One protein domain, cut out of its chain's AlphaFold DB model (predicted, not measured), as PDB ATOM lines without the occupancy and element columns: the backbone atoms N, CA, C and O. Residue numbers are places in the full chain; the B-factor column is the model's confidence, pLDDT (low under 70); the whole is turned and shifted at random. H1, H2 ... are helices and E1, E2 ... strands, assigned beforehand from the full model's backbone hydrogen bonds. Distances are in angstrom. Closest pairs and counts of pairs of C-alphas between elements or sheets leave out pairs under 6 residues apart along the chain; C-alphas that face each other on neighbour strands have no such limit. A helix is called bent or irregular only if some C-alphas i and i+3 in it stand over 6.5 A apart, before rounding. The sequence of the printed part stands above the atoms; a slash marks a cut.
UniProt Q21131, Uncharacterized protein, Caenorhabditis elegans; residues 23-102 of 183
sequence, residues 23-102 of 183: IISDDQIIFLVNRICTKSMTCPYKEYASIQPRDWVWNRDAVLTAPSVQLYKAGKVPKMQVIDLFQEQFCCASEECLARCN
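This is residues 23 to 102 of the 183 residues of an uncharacterized protein of Caenorhabditis elegans (UniProt Q21131). Four helices form one end of an elongated body: H1 crosses H2 and H4, and H3 and H4 fold back on each other as a helical hairpin. The small strand hairpin of E1 and E2 and the short helix H5 make the other end. The printed part has 80 residues, with five named helices and two named strands in the order H1, E1, E2, H2, H3, H4, H5; the two-stranded sheet is antiparallel and the class is mostly helix. The whole is compact, with a radius of gyration of the C-alphas of 12.3 A, and spans 36 by 21 by 17 A.

H1, residues 26 to 36, begins with C-alpha 26 at (102.523, 115.631, 84.029) and is 15.5 A long. E1 is residues 49 to 52, 9.4 A, and E2 residues 55 to 58, 9.9 A. H2 is residues 60 to 65, 8.4 A, and H3 residues 67 to 73, 10.0 A. H4, residues 79 to 90, is 16.9 A long and only just irregular: C-alphas 80 and 83 are 7.0 A apart. H5, residues 95 to 100, is 8.7 A long and ends with C-alpha 100 at (108.749, 94.498, 98.215).

H1 touches H2, about perpendicular at 83 degrees, closest at the C-alphas of Asp 26 and Leu 64, 6.9 A. H1 touches H4 at 78 degrees, also about perpendicular, closest at the C-alphas of Ile 36 and Gln 87, 6.1 A. H3 and H4 touch at a shallow tilt of 27 degrees, opposite ways, closest at the C-alphas of Ser 68 and Phe 86, 6.5 A. In E1 and E2, N 50 and O 57 are 2.9 A apart, within hydrogen-bond range. H5 touches no helix; its closest C-alpha to E1 is that of Arg 100, 7.2 A from that of Ile 51. Every O i to N i+4 pair is within hydrogen-bond range in H1, H2, H3 and H5, and 6 of 8 in H4.

The C-alphas farthest apart are those of Pro 53 and Lys 76, 36.5 A. The printed part has no cut. The link from H1 to E1, 12 residues, is long; its residues 43 to 44 pair antiparallel with residues 91 to 92. Mean pLDDT of the printed part is 91.0; residues 39 and 54 are under 70.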
ATOM      1  N   ILE A  23      93.504 121.471  83.757       81.86
ATOM      2  CA  ILE A  23      94.848 121.944  83.433       81.86
ATOM      3  C   ILE A  23      95.760 121.476  84.569       81.86
ATOM      4  O   ILE A  23      95.901 122.146  85.590       81.86
ATOM      5  N   ILE A  24      96.325 120.284  84.404       88.70
ATOM      6  CA  ILE A  24      97.330 119.708  85.292       88.70
ATOM      7  C   ILE A  24      98.499 119.203  84.456       88.70
ATOM      8  O   ILE A  24      98.307 118.519  83.449       88.70
ATOM      9  N   SER A  25      99.717 119.563  84.857       94.20
ATOM     10  CA  SER A  25     100.923 119.088  84.188       94.20
ATOM     11  C   SER A  25     101.251 117.649  84.580       94.20
ATOM     12  O   SER A  25     100.854 117.153  85.637       94.20
ATOM     13  N   ASP A  26     102.037 116.981  83.743       95.69
ATOM     14  CA  ASP A  26     102.523 115.631  84.029       95.69
ATOM     15  C   ASP A  26     103.342 115.582  85.325       95.69
ATOM     16  O   ASP A  26     103.177 114.666  86.125       95.69
ATOM     17  N   ASP A  27     104.156 116.605  85.595       96.24
ATOM     18  CA  ASP A  27     104.905 116.704  86.852       96.24
ATOM     19  C   ASP A  27     103.994 116.848  88.072       96.24
ATOM     20  O   ASP A  27     104.269 116.258  89.116       96.24
ATOM     21  N   GLN A  28     102.884 117.579  87.947       95.15
ATOM     22  CA  GLN A  28     101.895 117.683  89.018       95.15
ATOM     23  C   GLN A  28     101.182 116.348  89.265       95.15
ATOM     24  O   GLN A  28     100.895 116.031  90.418       95.15
ATOM     25  N   ILE A  29     100.939 115.545  88.221       96.29
ATOM     26  CA  ILE A  29     100.409 114.181  88.368       96.29
ATOM     27  C   ILE A  29     101.405 113.299  89.122       96.29
ATOM     28  O   ILE A  29     101.026 112.682  90.113       96.29
ATOM     29  N   ILE A  30     102.676 113.271  88.705       95.99
ATOM     30  CA  ILE A  30     103.706 112.463  89.378       95.99
ATOM     31  C   ILE A  30     103.873 112.899  90.836       95.99
ATOM     32  O   ILE A  30     103.929 112.056  91.731       95.99
ATOM     33  N   PHE A  31     103.896 114.208  91.092       94.23
ATOM     34  CA  PHE A  31     103.952 114.742  92.449       94.23
ATOM     35  C   PHE A  31     102.753 114.288  93.289       94.23
ATOM     36  O   PHE A  31     102.932 113.857  94.427       94.23
ATOM     37  N   LEU A  32     101.540 114.353  92.733       93.46
ATOM     38  CA  LEU A  32     100.323 113.935  93.420       93.46
ATOM     39  C   LEU A  32     100.345 112.436  93.743       93.46
ATOM     40  O   LEU A  32     100.144 112.069  94.896       93.46
ATOM     41  N   VAL A  33     100.661 111.583  92.765       94.67
ATOM     42  CA  VAL A  33     100.774 110.125  92.958       94.67
ATOM     43  C   VAL A  33     101.807 109.794  94.039       94.67
ATOM     44  O   VAL A  33     101.531 109.007  94.943       94.67
ATOM     45  N   ASN A  34     102.960 110.469  94.022       92.45
ATOM     46  CA  ASN A  34     104.002 110.282  95.029       92.45
ATOM     47  C   ASN A  34     103.574 110.689  96.449       92.45
ATOM     48  O   ASN A  34     104.106 110.169  97.423       92.45
ATOM     49  N   ARG A  35     102.647 111.644  96.586       91.11
ATOM     50  CA  ARG A  35     102.117 112.068  97.893       91.11
ATOM     51  C   ARG A  35     101.020 111.142  98.408       91.11
ATOM     52  O   ARG A  35     100.844 111.064  99.618       91.11
ATOM     53  N   ILE A  36     100.304 110.475  97.506       92.11
ATOM     54  CA  ILE A  36      99.220 109.549  97.844       92.11
ATOM     55  C   ILE A  36      99.787 108.213  98.330       92.11
ATOM     56  O   ILE A  36      99.374 107.733  99.384       92.11
ATOM     57  N   CYS A  37     100.771 107.635  97.631       88.42
ATOM     58  CA  CYS A  37     101.426 106.423  98.124       88.42
ATOM     59  C   CYS A  37     102.452 106.783  99.206       88.42
ATOM     60  O   CYS A  37     103.556 107.246  98.920       88.42
ATOM     61  N   THR A  38     102.084 106.582 100.470       78.26
ATOM     62  CA  THR A  38     102.948 106.861 101.623       78.26
ATOM     63  C   THR A  38     103.838 105.665 101.966       78.26
ATOM     64  O   THR A  38     103.383 104.522 101.973       78.26
ATOM     65  N   LYS A  39     105.103 105.943 102.314       68.10
ATOM     66  CA  LYS A  39     106.132 104.939 102.660       68.10
ATOM     67  C   LYS A  39     105.839 104.131 103.929       68.10
ATOM     68  O   LYS A  39     106.538 103.160 104.179       68.10
ATOM     69  N   SER A  40     104.869 104.537 104.744       70.20
ATOM     70  CA  SER A  40     104.560 103.868 106.012       70.20
ATOM     71  C   SER A  40     103.524 102.757 105.880       70.20
ATOM     72  O   SER A  40     103.540 101.837 106.686       70.20
ATOM     73  N   MET A  41     102.616 102.836 104.903       80.16
ATOM     74  CA  MET A  41     101.452 101.934 104.840       80.16
ATOM     75  C   MET A  41     101.145 101.407 103.441       80.16
ATOM     76  O   MET A  41     100.266 100.566 103.279       80.16
ATOM     77  N   THR A  42     101.832 101.906 102.412       89.28
ATOM     78  CA  THR A  42     101.568 101.503 101.032       89.28
ATOM     79  C   THR A  42     102.853 101.385 100.233       89.28
ATOM     80  O   THR A  42     103.817 102.115 100.450       89.28
ATOM     81  N   CYS A  43     102.842 100.489  99.258       91.14
ATOM     82  CA  CYS A  43     103.904 100.330  98.280       91.14
ATOM     83  C   CYS A  43     103.315 100.486  96.873       91.14
ATOM     84  O   CYS A  43     102.215  99.991  96.628       91.14
ATOM     85  N   PRO A  44     104.003 101.130  95.918       94.68
ATOM     86  CA  PRO A  44     103.509 101.192  94.552       94.68
ATOM     87  C   PRO A  44     103.346  99.806  93.908       94.68
ATOM     88  O   PRO A  44     104.198  98.917  94.068       94.68
ATOM     89  N   TYR A  45     102.299  99.622  93.100       95.20
ATOM     90  CA  TYR A  45     102.206  98.434  92.247       95.20
ATOM     91  C   TYR A  45     103.410  98.351  91.285       95.20
ATOM     92  O   TYR A  45     103.969  99.365  90.857       95.20
ATOM     93  N   LYS A  46     103.856  97.124  90.979       93.42
ATOM     94  CA  LYS A  46     105.134  96.847  90.280       93.42
ATOM     95  C   LYS A  46     105.190  97.422  88.866       93.42
ATOM     96  O   LYS A  46     106.262  97.734  88.368       93.42
ATOM     97  N   GLU A  47     104.040  97.550  88.225       95.65
ATOM     98  CA  GLU A  47     103.877  98.108  86.888       95.65
ATOM     99  C   GLU A  47     104.108  99.628  86.844       95.65
ATOM    100  O   GLU A  47     104.483 100.153  85.795       95.65
ATOM    101  N   TYR A  48     103.952 100.329  87.974       97.02
ATOM    102  CA  TYR A  48     104.050 101.790  88.042       97.02
ATOM    103  C   TYR A  48     105.351 102.298  88.656       97.02
ATOM    104  O   TYR A  48     105.666 103.474  88.482       97.02
ATOM    105  N   ALA A  49     106.127 101.466  89.353       95.32
ATOM    106  CA  ALA A  49     107.399 101.899  89.924       95.32
ATOM    107  C   ALA A  49     108.427 100.771  90.039       95.32
ATOM    108  O   ALA A  49     108.102  99.618  90.320       95.32
ATOM    109  N   SER A  50     109.699 101.139  89.892       93.20
ATOM    110  CA  SER A  50     110.828 100.288  90.267       93.20
ATOM    111  C   SER A  50     111.206 100.544  91.720       93.20
ATOM    112  O   SER A  50     111.469 101.686  92.103       93.20
ATOM    113  N   ILE A  51     111.247  99.482  92.522       88.17
ATOM    114  CA  ILE A  51     111.582  99.576  93.942       88.17
ATOM    115  C   ILE A  51     113.103  99.594  94.127       88.17
ATOM    116  O   ILE A  51     113.821  98.781  93.550       88.17
ATOM    117  N   GLN A  52     113.580 100.527  94.943       81.81
ATOM    118  CA  GLN A  52     114.953 100.645  95.422       81.81
ATOM    119  C   GLN A  52     114.992 100.386  96.943       81.81
ATOM    120  O   GLN A  52     113.963 100.482  97.607       81.81
ATOM    121  N   PRO A  53     116.163 100.112  97.553       70.97
ATOM    122  CA  PRO A  53     116.243  99.708  98.965       70.97
ATOM    123  C   PRO A  53     115.622 100.668  99.998       70.97
ATOM    124  O   PRO A  53     115.324 100.249 101.111       70.97
ATOM    125  N   ARG A  54     115.477 101.961  99.673       69.38
ATOM    126  CA  ARG A  54     114.889 102.992 100.558       69.38
ATOM    127  C   ARG A  54     113.887 103.911  99.851       69.38
ATOM    128  O   ARG A  54     113.395 104.881 100.434       69.38
ATOM    129  N   ASP A  55     113.633 103.657  98.574       83.30
ATOM    130  CA  ASP A  55     112.806 104.530  97.752       83.30
ATOM    131  C   ASP A  55     112.211 103.778  96.570       83.30
ATOM    132  O   ASP A  55     112.496 102.605  96.358       83.30
ATOM    133  N   TRP A  56     111.417 104.456  95.763       88.87
ATOM    134  CA  TRP A  56     111.004 103.945  94.468       88.87
ATOM    135  C   TRP A  56     111.120 105.030  93.412       88.87
ATOM    136  O   TRP A  56     111.018 106.226  93.679       88.87
ATOM    137  N   VAL A  57     111.318 104.588  92.178       92.98
ATOM    138  CA  VAL A  57     111.298 105.459  91.010       92.98
ATOM    139  C   VAL A  57     110.044 105.141  90.221       92.98
ATOM    140  O   VAL A  57     109.874 104.020  89.740       92.98
ATOM    141  N   TRP A  58     109.169 106.134  90.093       95.12
ATOM    142  CA  TRP A  58     107.966 106.026  89.278       95.12
ATOM    143  C   TRP A  58     108.329 105.824  87.806       95.12
ATOM    144  O   TRP A  58     109.087 106.606  87.227       95.12
ATOM    145  N   ASN A  59     107.734 104.810  87.181       97.08
ATOM    146  CA  ASN A  59     107.672 104.702  85.734       97.08
ATOM    147  C   ASN A  59     106.679 105.756  85.233       97.08
ATOM    148  O   ASN A  59     105.464 105.546  85.239       97.08
ATOM    149  N   ARG A  60     107.207 106.919  84.843       97.57
ATOM    150  CA  ARG A  60     106.397 108.077  84.452       97.57
ATOM    151  C   ARG A  60     105.438 107.746  83.314       97.57
ATOM    152  O   ARG A  60     104.277 108.123  83.402       97.57
ATOM    153  N   ASP A  61     105.884 107.002  82.308       97.92
ATOM    154  CA  ASP A  61     105.043 106.651  81.162       97.92
ATOM    155  C   ASP A  61     103.873 105.763  81.591       97.92
ATOM    156  O   ASP A  61     102.727 106.042  81.238       97.92
ATOM    157  N   ALA A  62     104.128 104.748  82.424       98.20
ATOM    158  CA  ALA A  62     103.074 103.882  82.955       98.20
ATOM    159  C   ALA A  62     102.059 104.665  83.805       98.20
ATOM    160  O   ALA A  62     100.855 104.470  83.666       98.20
ATOM    161  N   VAL A  63     102.524 105.593  84.649       98.18
ATOM    162  CA  VAL A  63     101.635 106.438  85.463       98.18
ATOM    163  C   VAL A  63     100.805 107.374  84.583       98.18
ATOM    164  O   VAL A  63      99.590 107.463  84.743       98.18
ATOM    165  N   LEU A  64     101.431 108.070  83.634       97.83
ATOM    166  CA  LEU A  64     100.759 109.075  82.807       97.83
ATOM    167  C   LEU A  64      99.778 108.461  81.802       97.83
ATOM    168  O   LEU A  64      98.814 109.122  81.410       97.83
ATOM    169  N   THR A  65      99.996 107.207  81.406       97.63
ATOM    170  CA  THR A  65      99.095 106.446  80.526       97.63
ATOM    171  C   THR A  65      98.034 105.646  81.286       97.63
ATOM    172  O   THR A  65      97.142 105.080  80.654       97.63
ATOM    173  N   ALA A  66      98.062 105.642  82.625       98.10
ATOM    174  CA  ALA A  66      97.099 104.913  83.439       98.10
ATOM    175  C   ALA A  66      95.654 105.427  83.238       98.10
ATOM    176  O   ALA A  66      95.438 106.646  83.139       98.10
ATOM    177  N   PRO A  67      94.639 104.539  83.249       97.62
ATOM    178  CA  PRO A  67      93.240 104.922  83.048       97.62
ATOM    179  C   PRO A  67      92.752 106.013  84.009       97.62
ATOM    180  O   PRO A  67      92.068 106.946  83.587       97.62
ATOM    181  N   SER A  68      93.144 105.945  85.285       97.29
ATOM    182  CA  SER A  68      92.769 106.931  86.307       97.29
ATOM    183  C   SER A  68      93.262 108.345  85.980       97.29
ATOM    184  O   SER A  68      92.509 109.314  86.107       97.29
ATOM    185  N   VAL A  69      94.500 108.478  85.496       96.88
ATOM    186  CA  VAL A  69      95.092 109.765  85.104       96.88
ATOM    187  C   VAL A  69      94.390 110.329  83.874       96.88
ATOM    188  O   VAL A  69      94.097 111.524  83.837       96.88
ATOM    189  N   GLN A  70      94.060 109.484  82.897       96.02
ATOM    190  CA  GLN A  70      93.324 109.903  81.703       96.02
ATOM    191  C   GLN A  70      91.912 110.394  82.047       96.02
ATOM    192  O   GLN A  70      91.480 111.439  81.556       96.02
ATOM    193  N   LEU A  71      91.208 109.692  82.940       95.20
ATOM    194  CA  LEU A  71      89.896 110.114  83.434       95.20
ATOM    195  C   LEU A  71      89.970 111.460  84.167       95.20
ATOM    196  O   LEU A  71      89.128 112.332  83.937       95.20
ATOM    197  N   TYR A  72      90.989 111.654  85.007       94.99
ATOM    198  CA  TYR A  72      91.173 112.902  85.741       94.99
ATOM    199  C   TYR A  72      91.520 114.081  84.821       94.99
ATOM    200  O   TYR A  72      90.868 115.123  84.892       94.99
ATOM    201  N   LYS A  73      92.469 113.911  83.891       93.56
ATOM    202  CA  LYS A  73      92.823 114.940  82.894       93.56
ATOM    203  C   LYS A  73      91.631 115.335  82.020       93.56
ATOM    204  O   LYS A  73      91.454 116.512  81.711       93.56
ATOM    205  N   ALA A  74      90.774 114.373  81.680       92.28
ATOM    206  CA  ALA A  74      89.544 114.615  80.930       92.28
ATOM    207  C   ALA A  74      88.435 115.319  81.742       92.28
ATOM    208  O   ALA A  74      87.357 115.554  81.199       92.28
ATOM    209  N   GLY A  75      88.659 115.624  83.029       90.64
ATOM    210  CA  GLY A  75      87.662 116.249  83.902       90.64
ATOM    211  C   GLY A  75      86.503 115.324  84.281       90.64
ATOM    212  O   GLY A  75      85.473 115.797  84.755       90.64
ATOM    213  N   LYS A  76      86.650 114.007  84.083       93.05
ATOM    214  CA  LYS A  76      85.601 113.010  84.367       93.05
ATOM    215  C   LYS A  76      85.572 112.555  85.825       93.05
ATOM    216  O   LYS A  76      84.668 111.823  86.212       93.05
ATOM    217  N   VAL A  77      86.560 112.969  86.620       91.65
ATOM    218  CA  VAL A  77      86.700 112.610  88.034       91.65
ATOM    219  C   VAL A  77      86.657 113.891  88.863       91.65
ATOM    220  O   VAL A  77      87.504 114.767  88.660       91.65
ATOM    221  N   PRO A  78      85.704 114.032  89.802       89.26
ATOM    222  CA  PRO A  78      85.692 115.148  90.736       89.26
ATOM    223  C   PRO A  78      86.991 115.197  91.543       89.26
ATOM    224  O   PRO A  78      87.472 114.171  92.018       89.26
ATOM    225  N   LYS A  79      87.522 116.400  91.789       86.42
ATOM    226  CA  LYS A  79      88.763 116.593  92.562       86.42
ATOM    227  C   LYS A  79      88.751 115.881  93.922       86.42
ATOM    228  O   LYS A  79      89.793 115.427  94.367       86.42
ATOM    229  N   MET A  80      87.592 115.765  94.573       88.59
ATOM    230  CA  MET A  80      87.469 115.076  95.867       88.59
ATOM    231  C   MET A  80      87.680 113.558  95.775       88.59
ATOM    232  O   MET A  80      88.068 112.957  96.761       88.59
ATOM    233  N   GLN A  81      87.456 112.951  94.606       92.54
ATOM    234  CA  GLN A  81      87.572 111.503  94.388       92.54
ATOM    235  C   GLN A  81      88.928 111.099  93.792       92.54
ATOM    236  O   GLN A  81      89.221 109.914  93.670       92.54
ATOM    237  N   VAL A  82      89.767 112.066  93.396       92.88
ATOM    238  CA  VAL A  82      91.049 111.769  92.737       92.88
ATOM    239  C   VAL A  82      92.017 111.032  93.661       92.88
ATOM    240  O   VAL A  82      92.787 110.209  93.180       92.88
ATOM    241  N   ILE A  83      91.973 111.314  94.970       93.62
ATOM    242  CA  ILE A  83      92.860 110.689  95.958       93.62
ATOM    243  C   ILE A  83      92.557 109.198  96.037       93.62
ATOM    244  O   ILE A  83      93.454 108.404  95.778       93.62
ATOM    245  N   ASP A  84      91.298 108.838  96.291       93.91
ATOM    246  CA  ASP A  84      90.865 107.443  96.392       93.91
ATOM    247  C   ASP A  84      91.135 106.684  95.086       93.91
ATOM    248  O   ASP A  84      91.721 105.605  95.102       93.91
ATOM    249  N   LEU A  85      90.809 107.292  93.939       95.92
ATOM    250  CA  LEU A  85      91.038 106.692  92.624       95.92
ATOM    251  C   LEU A  85      92.528 106.435  92.346       95.92
ATOM    252  O   LEU A  85      92.900 105.409  91.777       95.92
ATOM    253  N   PHE A  86      93.400 107.384  92.688       96.84
ATOM    254  CA  PHE A  86      94.840 107.227  92.492       96.84
ATOM    255  C   PHE A  86      95.427 106.252  93.508       96.84
ATOM    256  O   PHE A  86      96.315 105.481  93.156       96.84
ATOM    257  N   GLN A  87      94.920 106.247  94.740       95.39
ATOM    258  CA  GLN A  87      95.332 105.293  95.757       95.39
ATOM    259  C   GLN A  87      95.016 103.865  95.313       95.39
ATOM    260  O   GLN A  87      95.911 103.029  95.326       95.39
ATOM    261  N   GLU A  88      93.798 103.613  94.833       95.79
ATOM    262  CA  GLU A  88      93.380 102.309  94.311       95.79
ATOM    263  C   GLU A  88      94.212 101.876  93.094       95.79
ATOM    264  O   GLU A  88      94.611 100.719  92.990       95.79
ATOM    265  N   GLN A  89      94.518 102.797  92.173       97.25
ATOM    266  CA  GLN A  89      95.264 102.453  90.963       97.25
ATOM    267  C   GLN A  89      96.759 102.225  91.214       97.25
ATOM    268  O   GLN A  89      97.352 101.382  90.542       97.25
ATOM    269  N   PHE A  90      97.385 103.014  92.093       97.31
ATOM    270  CA  PHE A  90      98.845 103.089  92.203       97.31
ATOM    271  C   PHE A  90      99.402 102.485  93.489       97.31
ATOM    272  O   PHE A  90     100.545 102.027  93.466       97.31
ATOM    273  N   CYS A  91      98.638 102.467  94.582       94.94
ATOM    274  CA  CYS A  91      99.130 102.103  95.906       94.94
ATOM    275  C   CYS A  91      98.562 100.755  96.360       94.94
ATOM    276  O   CYS A  91      97.357 100.559  96.459       94.94
ATOM    277  N   CYS A  92      99.446  99.837  96.725       92.22
ATOM    278  CA  CYS A  92      99.096  98.534  97.255       92.22
ATOM    279  C   CYS A  92      99.421  98.457  98.750       92.22
ATOM    280  O   CYS A  92     100.513  98.841  99.176       92.22
ATOM    281  N   ALA A  93      98.487  97.919  99.531       89.86
ATOM    282  CA  ALA A  93      98.626  97.712 100.972       89.86
ATOM    283  C   ALA A  93      98.695  96.223 101.364       89.86
ATOM    284  O   ALA A  93      98.614  95.895 102.543       89.86
ATOM    285  N   SER A  94      98.810  95.301 100.397       88.46
ATOM    286  CA  SER A  94      98.962  93.876 100.714       88.46
ATOM    287  C   SER A  94     100.341  93.588 101.308       88.46
ATOM    288  O   SER A  94     101.327  94.209 100.913       88.46
ATOM    289  N   GLU A  95     100.429  92.591 102.192       82.87
ATOM    290  CA  GLU A  95     101.696  92.155 102.796       82.87
ATOM    291  C   GLU A  95     102.776  91.862 101.742       82.87
ATOM    292  O   GLU A  95     103.912  92.314 101.871       82.87
ATOM    293  N   GLU A  96     102.409  91.178 100.650       85.25
ATOM    294  CA  GLU A  96     103.319  90.888  99.533       85.25
ATOM    295  C   GLU A  96     103.905  92.173  98.926       85.25
ATOM    296  O   GLU A  96     105.095  92.243  98.603       85.25
ATOM    297  N   CYS A  97     103.087  93.217  98.768       87.05
ATOM    298  CA  CYS A  97     103.572  94.465  98.204       87.05
ATOM    299  C   CYS A  97     104.393  95.272  99.204       87.05
ATOM    300  O   CYS A  97     105.411  95.844  98.824       87.05
ATOM    301  N   LEU A  98     103.989  95.306 100.472       86.73
ATOM    302  CA  LEU A  98     104.738  95.998 101.516       86.73
ATOM    303  C   LEU A  98     106.133  95.381 101.694       86.73
ATOM    304  O   LEU A  98     107.127  96.112 101.704       86.73
ATOM    305  N   ALA A  99     106.231  94.047 101.659       83.66
ATOM    306  CA  ALA A  99     107.498  93.322 101.687       83.66
ATOM    307  C   ALA A  99     108.446  93.739 100.550       83.66
ATOM    308  O   ALA A  99     109.643  93.910 100.779       83.66
ATOM    309  N   ARG A 100     107.930  93.987  99.332       85.45
ATOM    310  CA  ARG A 100     108.749  94.498  98.215       85.45
ATOM    311  C   ARG A 100     109.383  95.848  98.526       85.45
ATOM    312  O   ARG A 100     110.537  96.058  98.171       85.45
ATOM    313  N   CYS A 101     108.641  96.748  99.168       84.51
ATOM    314  CA  CYS A 101     109.144  98.054  99.591       84.51
ATOM    315  C   CYS A 101     110.007  97.991 100.865       84.51
ATOM    316  O   CYS A 101     110.407  99.039 101.368       84.51
ATOM    317  N   ASN A 102     110.280  96.794 101.399       76.84
ATOM    318  CA  ASN A 102     110.862  96.606 102.727       76.84
ATOM    319  C   ASN A 102     110.071  97.349 103.825       76.84
ATOM    320  O   ASN A 102     110.623  97.737 104.854       76.84
TER     321      ASN A 102